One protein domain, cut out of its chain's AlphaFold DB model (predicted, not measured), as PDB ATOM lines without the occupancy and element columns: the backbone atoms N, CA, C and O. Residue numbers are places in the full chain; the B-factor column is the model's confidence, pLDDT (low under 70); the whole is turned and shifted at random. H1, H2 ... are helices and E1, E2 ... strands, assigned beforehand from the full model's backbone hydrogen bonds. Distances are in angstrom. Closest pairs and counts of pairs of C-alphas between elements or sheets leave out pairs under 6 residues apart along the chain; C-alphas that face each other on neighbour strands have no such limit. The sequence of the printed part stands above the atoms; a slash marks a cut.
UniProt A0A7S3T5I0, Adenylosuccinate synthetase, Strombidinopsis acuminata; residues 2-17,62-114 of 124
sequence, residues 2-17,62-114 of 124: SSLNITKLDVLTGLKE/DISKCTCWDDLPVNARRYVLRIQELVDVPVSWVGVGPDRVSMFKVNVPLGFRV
ATOM      1  N   SER A   2      39.341 -23.673   2.028       91.38
ATOM      2  CA  SER A   2      40.403 -24.623   2.405       91.38
ATOM      3  C   SER A   2      40.951 -24.378   3.812       91.38
ATOM      4  O   SER A   2      41.380 -25.320   4.466       91.38
ATOM      5  N   SER A   3      40.941 -23.124   4.268       95.56
ATOM      6  CA  SER A   3      41.352 -22.722   5.612       95.56
ATOM      7  C   SER A   3      40.767 -21.361   6.000       95.56
ATOM      8  O   SER A   3      40.276 -20.617   5.144       95.56
ATOM      9  N   LEU A   4      40.834 -21.037   7.293       96.38
ATOM     10  CA  LEU A   4      40.504 -19.734   7.862       96.38
ATOM     11  C   LEU A   4      41.743 -19.019   8.404       96.38
ATOM     12  O   LEU A   4      42.650 -19.640   8.963       96.38
ATOM     13  N   ASN A   5      41.711 -17.690   8.315       96.38
ATOM     14  CA  ASN A   5      42.616 -16.799   9.028       96.38
ATOM     15  C   ASN A   5      41.785 -16.011  10.039       96.38
ATOM     16  O   ASN A   5      40.916 -15.232   9.647       96.38
ATOM     17  N   ILE A   6      42.034 -16.220  11.330       96.56
ATOM     18  CA  ILE A   6      41.372 -15.460  12.390       96.56
ATOM     19  C   ILE A   6      42.174 -14.186  12.622       96.56
ATOM     20  O   ILE A   6      43.381 -14.227  12.837       96.56
ATOM     21  N   THR A   7      41.504 -13.043  12.586       96.00
ATOM     22  CA  THR A   7      42.112 -11.729  12.824       96.00
ATOM     23  C   THR A   7      41.490 -11.076  14.045       96.00
ATOM     24  O   THR A   7      40.321 -11.336  14.327       96.00
ATOM     25  N   LYS A   8      42.222 -10.155  14.681       95.94
ATOM     26  CA  LYS A   8      41.745  -9.380  15.836       95.94
ATOM     27  C   LYS A   8      41.366 -10.250  17.036       95.94
ATOM     28  O   LYS A   8      40.403  -9.944  17.737       95.94
ATOM     29  N   LEU A   9      42.090 -11.348  17.262       97.88
ATOM     30  CA  LEU A   9      41.844 -12.187  18.435       97.88
ATOM     31  C   LEU A   9      42.102 -11.397  19.729       97.88
ATOM     32  O   LEU A   9      41.397 -11.577  20.715       97.88
ATOM     33  N   ASP A  10      43.054 -10.466  19.689       96.81
ATOM     34  CA  ASP A  10      43.438  -9.564  20.777       96.81
ATOM     35  C   ASP A  10      42.298  -8.671  21.270       96.81
ATOM     36  O   ASP A  10      42.235  -8.351  22.454       96.81
ATOM     37  N   VAL A  11      41.348  -8.333  20.396       97.44
ATOM     38  CA  VAL A  11      40.182  -7.509  20.752       97.44
ATOM     39  C   VAL A  11      39.240  -8.237  21.719       97.44
ATOM     40  O   VAL A  11      38.447  -7.594  22.403       97.44
ATOM     41  N   LEU A  12      39.317  -9.569  21.798       97.94
ATOM     42  CA  LEU A  12      38.507 -10.368  22.720       97.94
ATOM     43  C   LEU A  12      39.133 -10.486  24.122       97.94
ATOM     44  O   LEU A  12      38.461 -10.948  25.046       97.94
ATOM     45  N   THR A  13      40.388 -10.062  24.302       97.62
ATOM     46  CA  THR A  13      41.082 -10.091  25.595       97.62
ATOM     47  C   THR A  13      40.379  -9.198  26.620       97.62
ATOM     48  O   THR A  13      40.000  -8.064  26.338       97.62
ATOM     49  N   GLY A  14      40.219  -9.707  27.842       97.62
ATOM     50  CA  GLY A  14      39.556  -9.024  28.955       97.62
ATOM     51  C   GLY A  14      38.054  -9.305  29.056       97.62
ATOM     52  O   GLY A  14      37.440  -8.979  30.077       97.62
ATOM     53  N   LEU A  15      37.450  -9.948  28.051       98.06
ATOM     54  CA  LEU A  15      36.080 -10.442  28.153       98.06
ATOM     55  C   LEU A  15      36.041 -11.666  29.075       98.06
ATOM     56  O   LEU A  15      36.818 -12.601  28.913       98.06
ATOM     57  N   LYS A  16      35.113 -11.675  30.039       97.62
ATOM     58  CA  LYS A  16      34.911 -12.833  30.932       97.62
ATOM     59  C   LYS A  16      34.304 -14.025  30.199       97.62
ATOM     60  O   LYS A  16      34.662 -15.167  30.465       97.62
ATOM     61  N   GLU A  17      33.393 -13.741  29.278       97.88
ATOM     62  CA  GLU A  17      32.666 -14.732  28.498       97.88
ATOM     63  C   GLU A  17      32.620 -14.305  27.036       97.88
ATOM     64  O   GLU A  17      32.469 -13.122  26.716       97.88
ATOM     65  N   ASP A  62      47.481 -10.897  28.158       96.69
ATOM     66  CA  ASP A  62      47.902 -10.169  26.965       96.69
ATOM     67  C   ASP A  62      48.514 -11.136  25.944       96.69
ATOM     68  O   ASP A  62      49.519 -11.794  26.218       96.69
ATOM     69  N   ILE A  63      47.910 -11.196  24.757       97.50
ATOM     70  CA  ILE A  63      48.349 -12.063  23.660       97.50
ATOM     71  C   ILE A  63      49.162 -11.328  22.590       97.50
ATOM     72  O   ILE A  63      49.609 -11.954  21.632       97.50
ATOM     73  N   SER A  64      49.387 -10.016  22.737       95.69
ATOM     74  CA  SER A  64      50.038  -9.176  21.715       95.69
ATOM     75  C   SER A  64      51.453  -9.618  21.338       95.69
ATOM     76  O   SER A  64      51.944  -9.295  20.254       95.69
ATOM     77  N   LYS A  65      52.100 -10.381  22.224       94.81
ATOM     78  CA  LYS A  65      53.453 -10.921  22.053       94.81
ATOM     79  C   LYS A  65      53.485 -12.407  21.701       94.81
ATOM     80  O   LYS A  65      54.576 -12.953  21.571       94.81
ATOM     81  N   CYS A  66      52.336 -13.068  21.564       96.69
ATOM     82  CA  CYS A  66      52.287 -14.469  21.163       96.69
ATOM     83  C   CYS A  66      52.812 -14.620  19.731       96.69
ATOM     84  O   CYS A  66      52.367 -13.934  18.811       96.69
ATOM     85  N   THR A  67      53.745 -15.545  19.537       95.50
ATOM     86  CA  THR A  67      54.378 -15.819  18.238       95.50
ATOM     87  C   THR A  67      54.106 -17.230  17.735       95.50
ATOM     88  O   THR A  67      54.363 -17.528  16.569       95.50
ATOM     89  N   CYS A  68      53.557 -18.097  18.583       95.81
ATOM     90  CA  CYS A  68      53.144 -19.438  18.215       95.81
ATOM     91  C   CYS A  68      51.862 -19.870  18.944       95.81
ATOM     92  O   CYS A  68      51.370 -19.206  19.855       95.81
ATOM     93  N   TRP A  69      51.308 -21.009  18.522       96.00
ATOM     94  CA  TRP A  69      50.069 -21.568  19.069       96.00
ATOM     95  C   TRP A  69      50.135 -21.815  20.580       96.00
ATOM     96  O   TRP A  69      49.170 -21.551  21.302       96.00
ATOM     97  N   ASP A  70      51.279 -22.296  21.058       94.88
ATOM     98  CA  ASP A  70      51.453 -22.687  22.453       94.88
ATOM     99  C   ASP A  70      51.585 -21.473  23.389       94.88
ATOM    100  O   ASP A  70      51.259 -21.590  24.572       94.88
ATOM    101  N   ASP A  71      51.932 -20.295  22.851       96.00
ATOM    102  CA  ASP A  71      51.974 -19.029  23.595       96.00
ATOM    103  C   ASP A  71      50.574 -18.527  23.982       96.00
ATOM    104  O   ASP A  71      50.438 -17.726  24.905       96.00
ATOM    105  N   LEU A  72      49.527 -18.946  23.261       97.38
ATOM    106  CA  LEU A  72      48.168 -18.481  23.528       97.38
ATOM    107  C   LEU A  72      47.640 -19.019  24.869       97.38
ATOM    108  O   LEU A  72      47.872 -20.179  25.210       97.38
ATOM    109  N   PRO A  73      46.807 -18.257  25.590       97.19
ATOM    110  CA  PRO A  73      46.057 -18.777  26.725       97.19
ATOM    111  C   PRO A  73      45.186 -19.973  26.332       97.19
ATOM    112  O   PRO A  73      44.657 -20.051  25.218       97.19
ATOM    113  N   VAL A  74      44.966 -20.890  27.277       96.81
ATOM    114  CA  VAL A  74      44.148 -22.095  27.057       96.81
ATOM    115  C   VAL A  74      42.764 -21.742  26.507       96.81
ATOM    116  O   VAL A  74      42.300 -22.385  25.565       96.81
ATOM    117  N   ASN A  75      42.123 -20.704  27.043       97.69
ATOM    118  CA  ASN A  75      40.787 -20.294  26.612       97.69
ATOM    119  C   ASN A  75      40.785 -19.648  25.216       97.69
ATOM    120  O   ASN A  75      39.883 -19.928  24.425       97.69
ATOM    121  N   ALA A  76      41.839 -18.913  24.847       97.88
ATOM    122  CA  ALA A  76      42.017 -18.405  23.484       97.88
ATOM    123  C   ALA A  76      42.184 -19.549  22.472       97.88
ATOM    124  O   ALA A  76      41.525 -19.569  21.430       97.88
ATOM    125  N   ARG A  77      42.992 -20.564  22.810       97.62
ATOM    126  CA  ARG A  77      43.122 -21.776  21.988       97.62
ATOM    127  C   ARG A  77      41.794 -22.512  21.842       97.62
ATOM    128  O   ARG A  77      41.416 -22.867  20.728       97.62
ATOM    129  N   ARG A  78      41.064 -22.722  22.943       97.75
ATOM    130  CA  ARG A  78      39.739 -23.367  22.927       97.75
ATOM    131  C   ARG A  78      38.768 -22.627  22.013       97.75
ATOM    132  O   ARG A  78      38.080 -23.276  21.236       97.75
ATOM    133  N   TYR A  79      38.753 -21.297  22.058       97.88
ATOM    134  CA  TYR A  79      37.921 -20.479  21.176       97.88
ATOM    135  C   TYR A  79      38.259 -20.694  19.690       97.88
ATOM    136  O   TYR A  79      37.368 -20.967  18.885       97.88
ATOM    137  N   VAL A  80      39.548 -20.656  19.328       97.69
ATOM    138  CA  VAL A  80      40.003 -20.905  17.948       97.69
ATOM    139  C   VAL A  80      39.624 -22.313  17.474       97.69
ATOM    140  O   VAL A  80      39.098 -22.474  16.371       97.69
ATOM    141  N   LEU A  81      39.830 -23.332  18.315       96.88
ATOM    142  CA  LEU A  81      39.434 -24.707  18.000       96.88
ATOM    143  C   LEU A  81      37.925 -24.853  17.865       96.88
ATOM    144  O   LEU A  81      37.457 -25.576  16.989       96.88
ATOM    145  N   ARG A  82      37.151 -24.139  18.685       97.06
ATOM    146  CA  ARG A  82      35.699 -24.201  18.601       97.06
ATOM    147  C   ARG A  82      35.181 -23.608  17.299       97.06
ATOM    148  O   ARG A  82      34.301 -24.197  16.681       97.06
ATOM    149  N   ILE A  83      35.755 -22.495  16.836       96.25
ATOM    150  CA  ILE A  83      35.449 -21.954  15.503       96.25
ATOM    151  C   ILE A  83      35.748 -23.007  14.435       96.25
ATOM    152  O   ILE A  83      34.886 -23.288  13.606       96.25
ATOM    153  N   GLN A  84      36.933 -23.616  14.489       94.94
ATOM    154  CA  GLN A  84      37.361 -24.658  13.558       94.94
ATOM    155  C   GLN A  84      36.371 -25.841  13.497       94.94
ATOM    156  O   GLN A  84      36.000 -26.270  12.407       94.94
ATOM    157  N   GLU A  85      35.877 -26.327  14.640       94.81
ATOM    158  CA  GLU A  85      34.833 -27.366  14.711       94.81
ATOM    159  C   GLU A  85      33.474 -26.891  14.168       94.81
ATOM    160  O   GLU A  85      32.737 -27.639  13.516       94.81
ATOM    161  N   LEU A  86      33.105 -25.642  14.459       94.25
ATOM    162  CA  LEU A  86      31.822 -25.076  14.057       94.25
ATOM    163  C   LEU A  86      31.734 -24.833  12.549       94.25
ATOM    164  O   LEU A  86      30.631 -24.906  12.006       94.25
ATOM    165  N   VAL A  87      32.855 -24.573  11.880       93.31
ATOM    166  CA  VAL A  87      32.901 -24.355  10.427       93.31
ATOM    167  C   VAL A  87      33.392 -25.564   9.633       93.31
ATOM    168  O   VAL A  87      33.246 -25.557   8.415       93.31
ATOM    169  N   ASP A  88      33.949 -26.579  10.300       94.06
ATOM    170  CA  ASP A  88      34.566 -27.764   9.687       94.06
ATOM    171  C   ASP A  88      35.666 -27.413   8.662       94.06
ATOM    172  O   ASP A  88      35.787 -27.994   7.585       94.06
ATOM    173  N   VAL A  89      36.460 -26.386   8.982       95.12
ATOM    174  CA  VAL A  89      37.548 -25.866   8.139       95.12
ATOM    175  C   VAL A  89      38.729 -25.491   9.035       95.12
ATOM    176  O   VAL A  89      38.515 -24.817  10.047       95.12
ATOM    177  N   PRO A  90      39.970 -25.879   8.686       95.44
ATOM    178  CA  PRO A  90      41.119 -25.640   9.546       95.44
ATOM    179  C   PRO A  90      41.460 -24.153   9.675       95.44
ATOM    180  O   PRO A  90      41.365 -23.396   8.708       95.44
ATOM    181  N   VAL A  91      41.934 -23.737  10.849       97.12
ATOM    182  CA  VAL A  91      42.508 -22.397  11.053       97.12
ATOM    183  C   VAL A  91      44.004 -22.461  10.768       97.12
ATOM    184  O   VAL A  91      44.734 -23.208  11.409       97.12
ATOM    185  N   SER A  92      44.471 -21.679   9.794       96.50
ATOM    186  CA  SER A  92      45.884 -21.657   9.389       96.50
ATOM    187  C   SER A  92      46.659 -20.468   9.931       96.50
ATOM    188  O   SER A  92      47.885 -20.530   9.976       96.50
ATOM    189  N   TRP A  93      45.981 -19.390  10.325       97.19
ATOM    190  CA  TRP A  93      46.625 -18.187  10.849       97.19
ATOM    191  C   TRP A  93      45.782 -17.536  11.937       97.19
ATOM    192  O   TRP A  93      44.552 -17.520  11.849       97.19
ATOM    193  N   VAL A  94      46.464 -16.965  12.928       97.88
ATOM    194  CA  VAL A  94      45.852 -16.196  14.015       97.88
ATOM    195  C   VAL A  94      46.591 -14.874  14.173       97.88
ATOM    196  O   VAL A  94      47.805 -14.857  14.362       97.88
ATOM    197  N   GLY A  95      45.849 -13.770  14.069       97.62
ATOM    198  CA  GLY A  95      46.319 -12.415  14.335       97.62
ATOM    199  C   GLY A  95      46.048 -12.013  15.781       97.62
ATOM    200  O   GLY A  95      44.901 -12.076  16.227       97.62
ATOM    201  N   VAL A  96      47.099 -11.589  16.476       97.81
ATOM    202  CA  VAL A  96      47.114 -11.260  17.911       97.81
ATOM    203  C   VAL A  96      47.438  -9.790  18.186       97.81
ATOM    204  O   VAL A  96      47.746  -9.418  19.310       97.81
ATOM    205  N   GLY A  97      47.402  -8.941  17.165       95.31
ATOM    206  CA  GLY A  97      47.637  -7.515  17.316       95.31
ATOM    207  C   GLY A  97      47.406  -6.749  16.015       95.31
ATOM    208  O   GLY A  97      47.091  -7.349  14.982       95.31
ATOM    209  N   PRO A  98      47.555  -5.416  16.051       91.88
ATOM    210  CA  PRO A  98      47.273  -4.544  14.913       91.88
ATOM    211  C   PRO A  98      48.364  -4.570  13.833       91.88
ATOM    212  O   PRO A  98      48.083  -4.239  12.678       91.88
ATOM    213  N   ASP A  99      49.596  -4.942  14.185       88.94
ATOM    214  CA  ASP A  99      50.724  -4.912  13.259       88.94
ATOM    215  C   ASP A  99      50.695  -6.087  12.281       88.94
ATOM    216  O   ASP A  99      50.275  -7.198  12.601       88.94
ATOM    217  N   ARG A 100      51.236  -5.875  11.072       80.06
ATOM    218  CA  ARG A 100      51.344  -6.935  10.047       80.06
ATOM    219  C   ARG A 100      52.120  -8.162  10.528       80.06
ATOM    220  O   ARG A 100      51.891  -9.253  10.019       80.06
ATOM    221  N   VAL A 101      53.052  -7.961  11.457       86.88
ATOM    222  CA  VAL A 101      53.889  -9.017  12.039       86.88
ATOM    223  C   VAL A 101      53.231  -9.710  13.233       86.88
ATOM    224  O   VAL A 101      53.705 -10.761  13.648       86.88
ATOM    225  N   SER A 102      52.123  -9.177  13.760       92.88
ATOM    226  CA  SER A 102      51.378  -9.746  14.893       92.88
ATOM    227  C   SER A 102      50.441 -10.869  14.444       92.88
ATOM    228  O   SER A 102      49.253 -10.884  14.767       92.88
ATOM    229  N   MET A 103      50.960 -11.805  13.651       95.38
ATOM    230  CA  MET A 103      50.223 -12.959  13.153       95.38
ATOM    231  C   MET A 103      51.164 -14.149  12.986       95.38
ATOM    232  O   MET A 103      52.256 -14.010  12.438       95.38
ATOM    233  N   PHE A 104      50.724 -15.332  13.406       96.50
ATOM    234  CA  PHE A 104      51.506 -16.560  13.278       96.50
ATOM    235  C   PHE A 104      50.695 -17.699  12.666       96.50
ATOM    236  O   PHE A 104      49.458 -17.703  12.677       96.50
ATOM    237  N   LYS A 105      51.419 -18.667  12.098       96.19
ATOM    238  CA  LYS A 105      50.834 -19.834  11.445       96.19
ATOM    239  C   LYS A 105      50.391 -20.852  12.492       96.19
ATOM    240  O   LYS A 105      51.144 -21.191  13.399       96.19
ATOM    241  N   VAL A 106      49.188 -21.379  12.317       95.38
ATOM    242  CA  VAL A 106      48.622 -22.465  13.117       95.38
ATOM    243  C   VAL A 106      48.662 -23.746  12.290       95.38
ATOM    244  O   VAL A 106      48.313 -23.747  11.108       95.38
ATOM    245  N   ASN A 107      49.119 -24.837  12.903       91.00
ATOM    246  CA  ASN A 107      49.146 -26.164  12.292       91.00
ATOM    247  C   ASN A 107      48.539 -27.190  13.251       91.00
ATOM    248  O   ASN A 107      49.228 -28.057  13.783       91.00
ATOM    249  N   VAL A 108      47.246 -27.026  13.518       91.12
ATOM    250  CA  VAL A 108      46.490 -27.877  14.434       91.12
ATOM    251  C   VAL A 108      45.390 -28.585  13.640       91.12
ATOM    252  O   VAL A 108      44.624 -27.907  12.954       91.12
ATOM    253  N   PRO A 109      45.299 -29.928  13.680       89.56
ATOM    254  CA  PRO A 109      44.326 -30.661  12.877       89.56
ATOM    255  C   PRO A 109      42.887 -30.445  13.365       89.56
ATOM    256  O   PRO A 109      42.640 -30.118  14.530       89.56
ATOM    257  N   LEU A 110      41.922 -30.685  12.471       88.81
ATOM    258  CA  LEU A 110      40.507 -30.770  12.840       88.81
ATOM    259  C   LEU A 110      40.309 -31.840  13.925       88.81
ATOM    260  O   LEU A 110      40.923 -32.905  13.878       88.81
ATOM    261  N   GLY A 111      39.455 -31.552  14.908       84.69
ATOM    262  CA  GLY A 111      39.175 -32.459  16.029       84.69
ATOM    263  C   GLY A 111      40.240 -32.491  17.133       84.69
ATOM    264  O   GLY A 111      40.078 -33.237  18.100       84.69
ATOM    265  N   PHE A 112      41.308 -31.692  17.033       84.19
ATOM    266  CA  PHE A 112      42.270 -31.524  18.124       84.19
ATOM    267  C   PHE A 112      41.602 -30.941  19.377       84.19
ATOM    268  O   PHE A 112      40.764 -30.043  19.287       84.19
ATOM    269  N   ARG A 113      42.012 -31.411  20.560       80.31
ATOM    270  CA  ARG A 113      41.494 -30.958  21.857       80.31
ATOM    271  C   ARG A 113      42.629 -30.482  22.754       80.31
ATOM    272  O   ARG A 113      43.632 -31.167  22.894       80.31
ATOM    273  N   VAL A 114      42.441 -29.327  23.396       74.81
ATOM    274  CA  VAL A 114      43.341 -28.853  24.460       74.81
ATOM    275  C   VAL A 114      42.941 -29.557  25.752       74.81
ATOM    276  O   VAL A 114      41.980 -29.148  26.407       74.81
TER     277      VAL A 114
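What this domain is: This is residues 2 to 17 and 62 to 114 of the 124 residues of the protein "Adenylosuccinate synthetase" of Strombidinopsis acuminata (UniProt A0A7S3T5I0). Picture a small sheet of three short strands, E1, E2 and E3, with one longer helix, H2, packed on its E1 and E2 part through residues 80 to 87, while the short helix H1 sits near the last residue of E2. Loops make much of the rest: residues 62 to 73 lead into H2, and residues 106 to 114 run on past E3. The printed part has 69 residues, with two named helices and three named strands in the chain order E1 H1 H2 E2 E3; under half of the residues are in named elements, and the class is mixed, helices and strands. The sheet is mixed, in the order E1 E2 E3. The whole is compact, with a radius of gyration of the C-alphas of 11.2 A and spans of 27 by 27 by 18 A.

How they stand to each other: Begin with E2, residues 91 to 95, the inner strand. Beside it is the edge strand E1, residues 4 to 6, parallel at 22 degrees; look for N 92 and O 4, 2.9 A apart and within hydrogen-bond range. Its other neighbour is the edge strand E3, residues 103 to 105, antiparallel at 159 degrees, where N 94 and O 104 are within hydrogen-bond range at 3.1 A; E2 and E3 form a hairpin. E1 and E3 are apart. H2, residues 74 to 87, is on the sheet but only grazes it, with its residues 80 to 87; the closest C-alphas of H2 and E2 are those of Gln 84 and Val 91, 6.2 A apart. H1, residues 9 to 12, is only just on the sheet, with 5 pairs of C-alphas within 10 A, and only grazes it with residues 9 to 10; its closest C-alphas to E2 are those of Leu 9 and Gly 95, 6.1 A. H1 and H2 are near each other, with 5 pairs of C-alphas within 10 A. In H2 every O i to N i+4 pair is within hydrogen-bond range; H1 is too short for such a pair.

Where its parts are: Find C-alpha 4 at (40.504, -19.734, 7.862), where E1 begins; it measures 6.3 A to C-alpha 6. H1 spans 5.7 A from C-alpha 9 to C-alpha 12. Find C-alpha 74 at (44.148, -22.095, 27.057); from there H2 runs 20.2 A to C-alpha 87. E2 covers 11.2 A from C-alpha 91 to C-alpha 95, and E3 covers 7.1 A, ending at C-alpha 105 at (50.834, -19.834, 11.445).

The domain as a whole: The C-alphas farthest apart are those of Ser 2 and Lys 16, 31.4 A. Residues 18 to 61 are not printed, and C-alphas 17 and 62 are 16.0 A apart across this cut, on the link from H1 to H2. The links E1 to H1 and H2 to E2 are tight, and E2 to E3 is short. The mean pLDDT of the printed part is 94.6, and no printed residue is under 70.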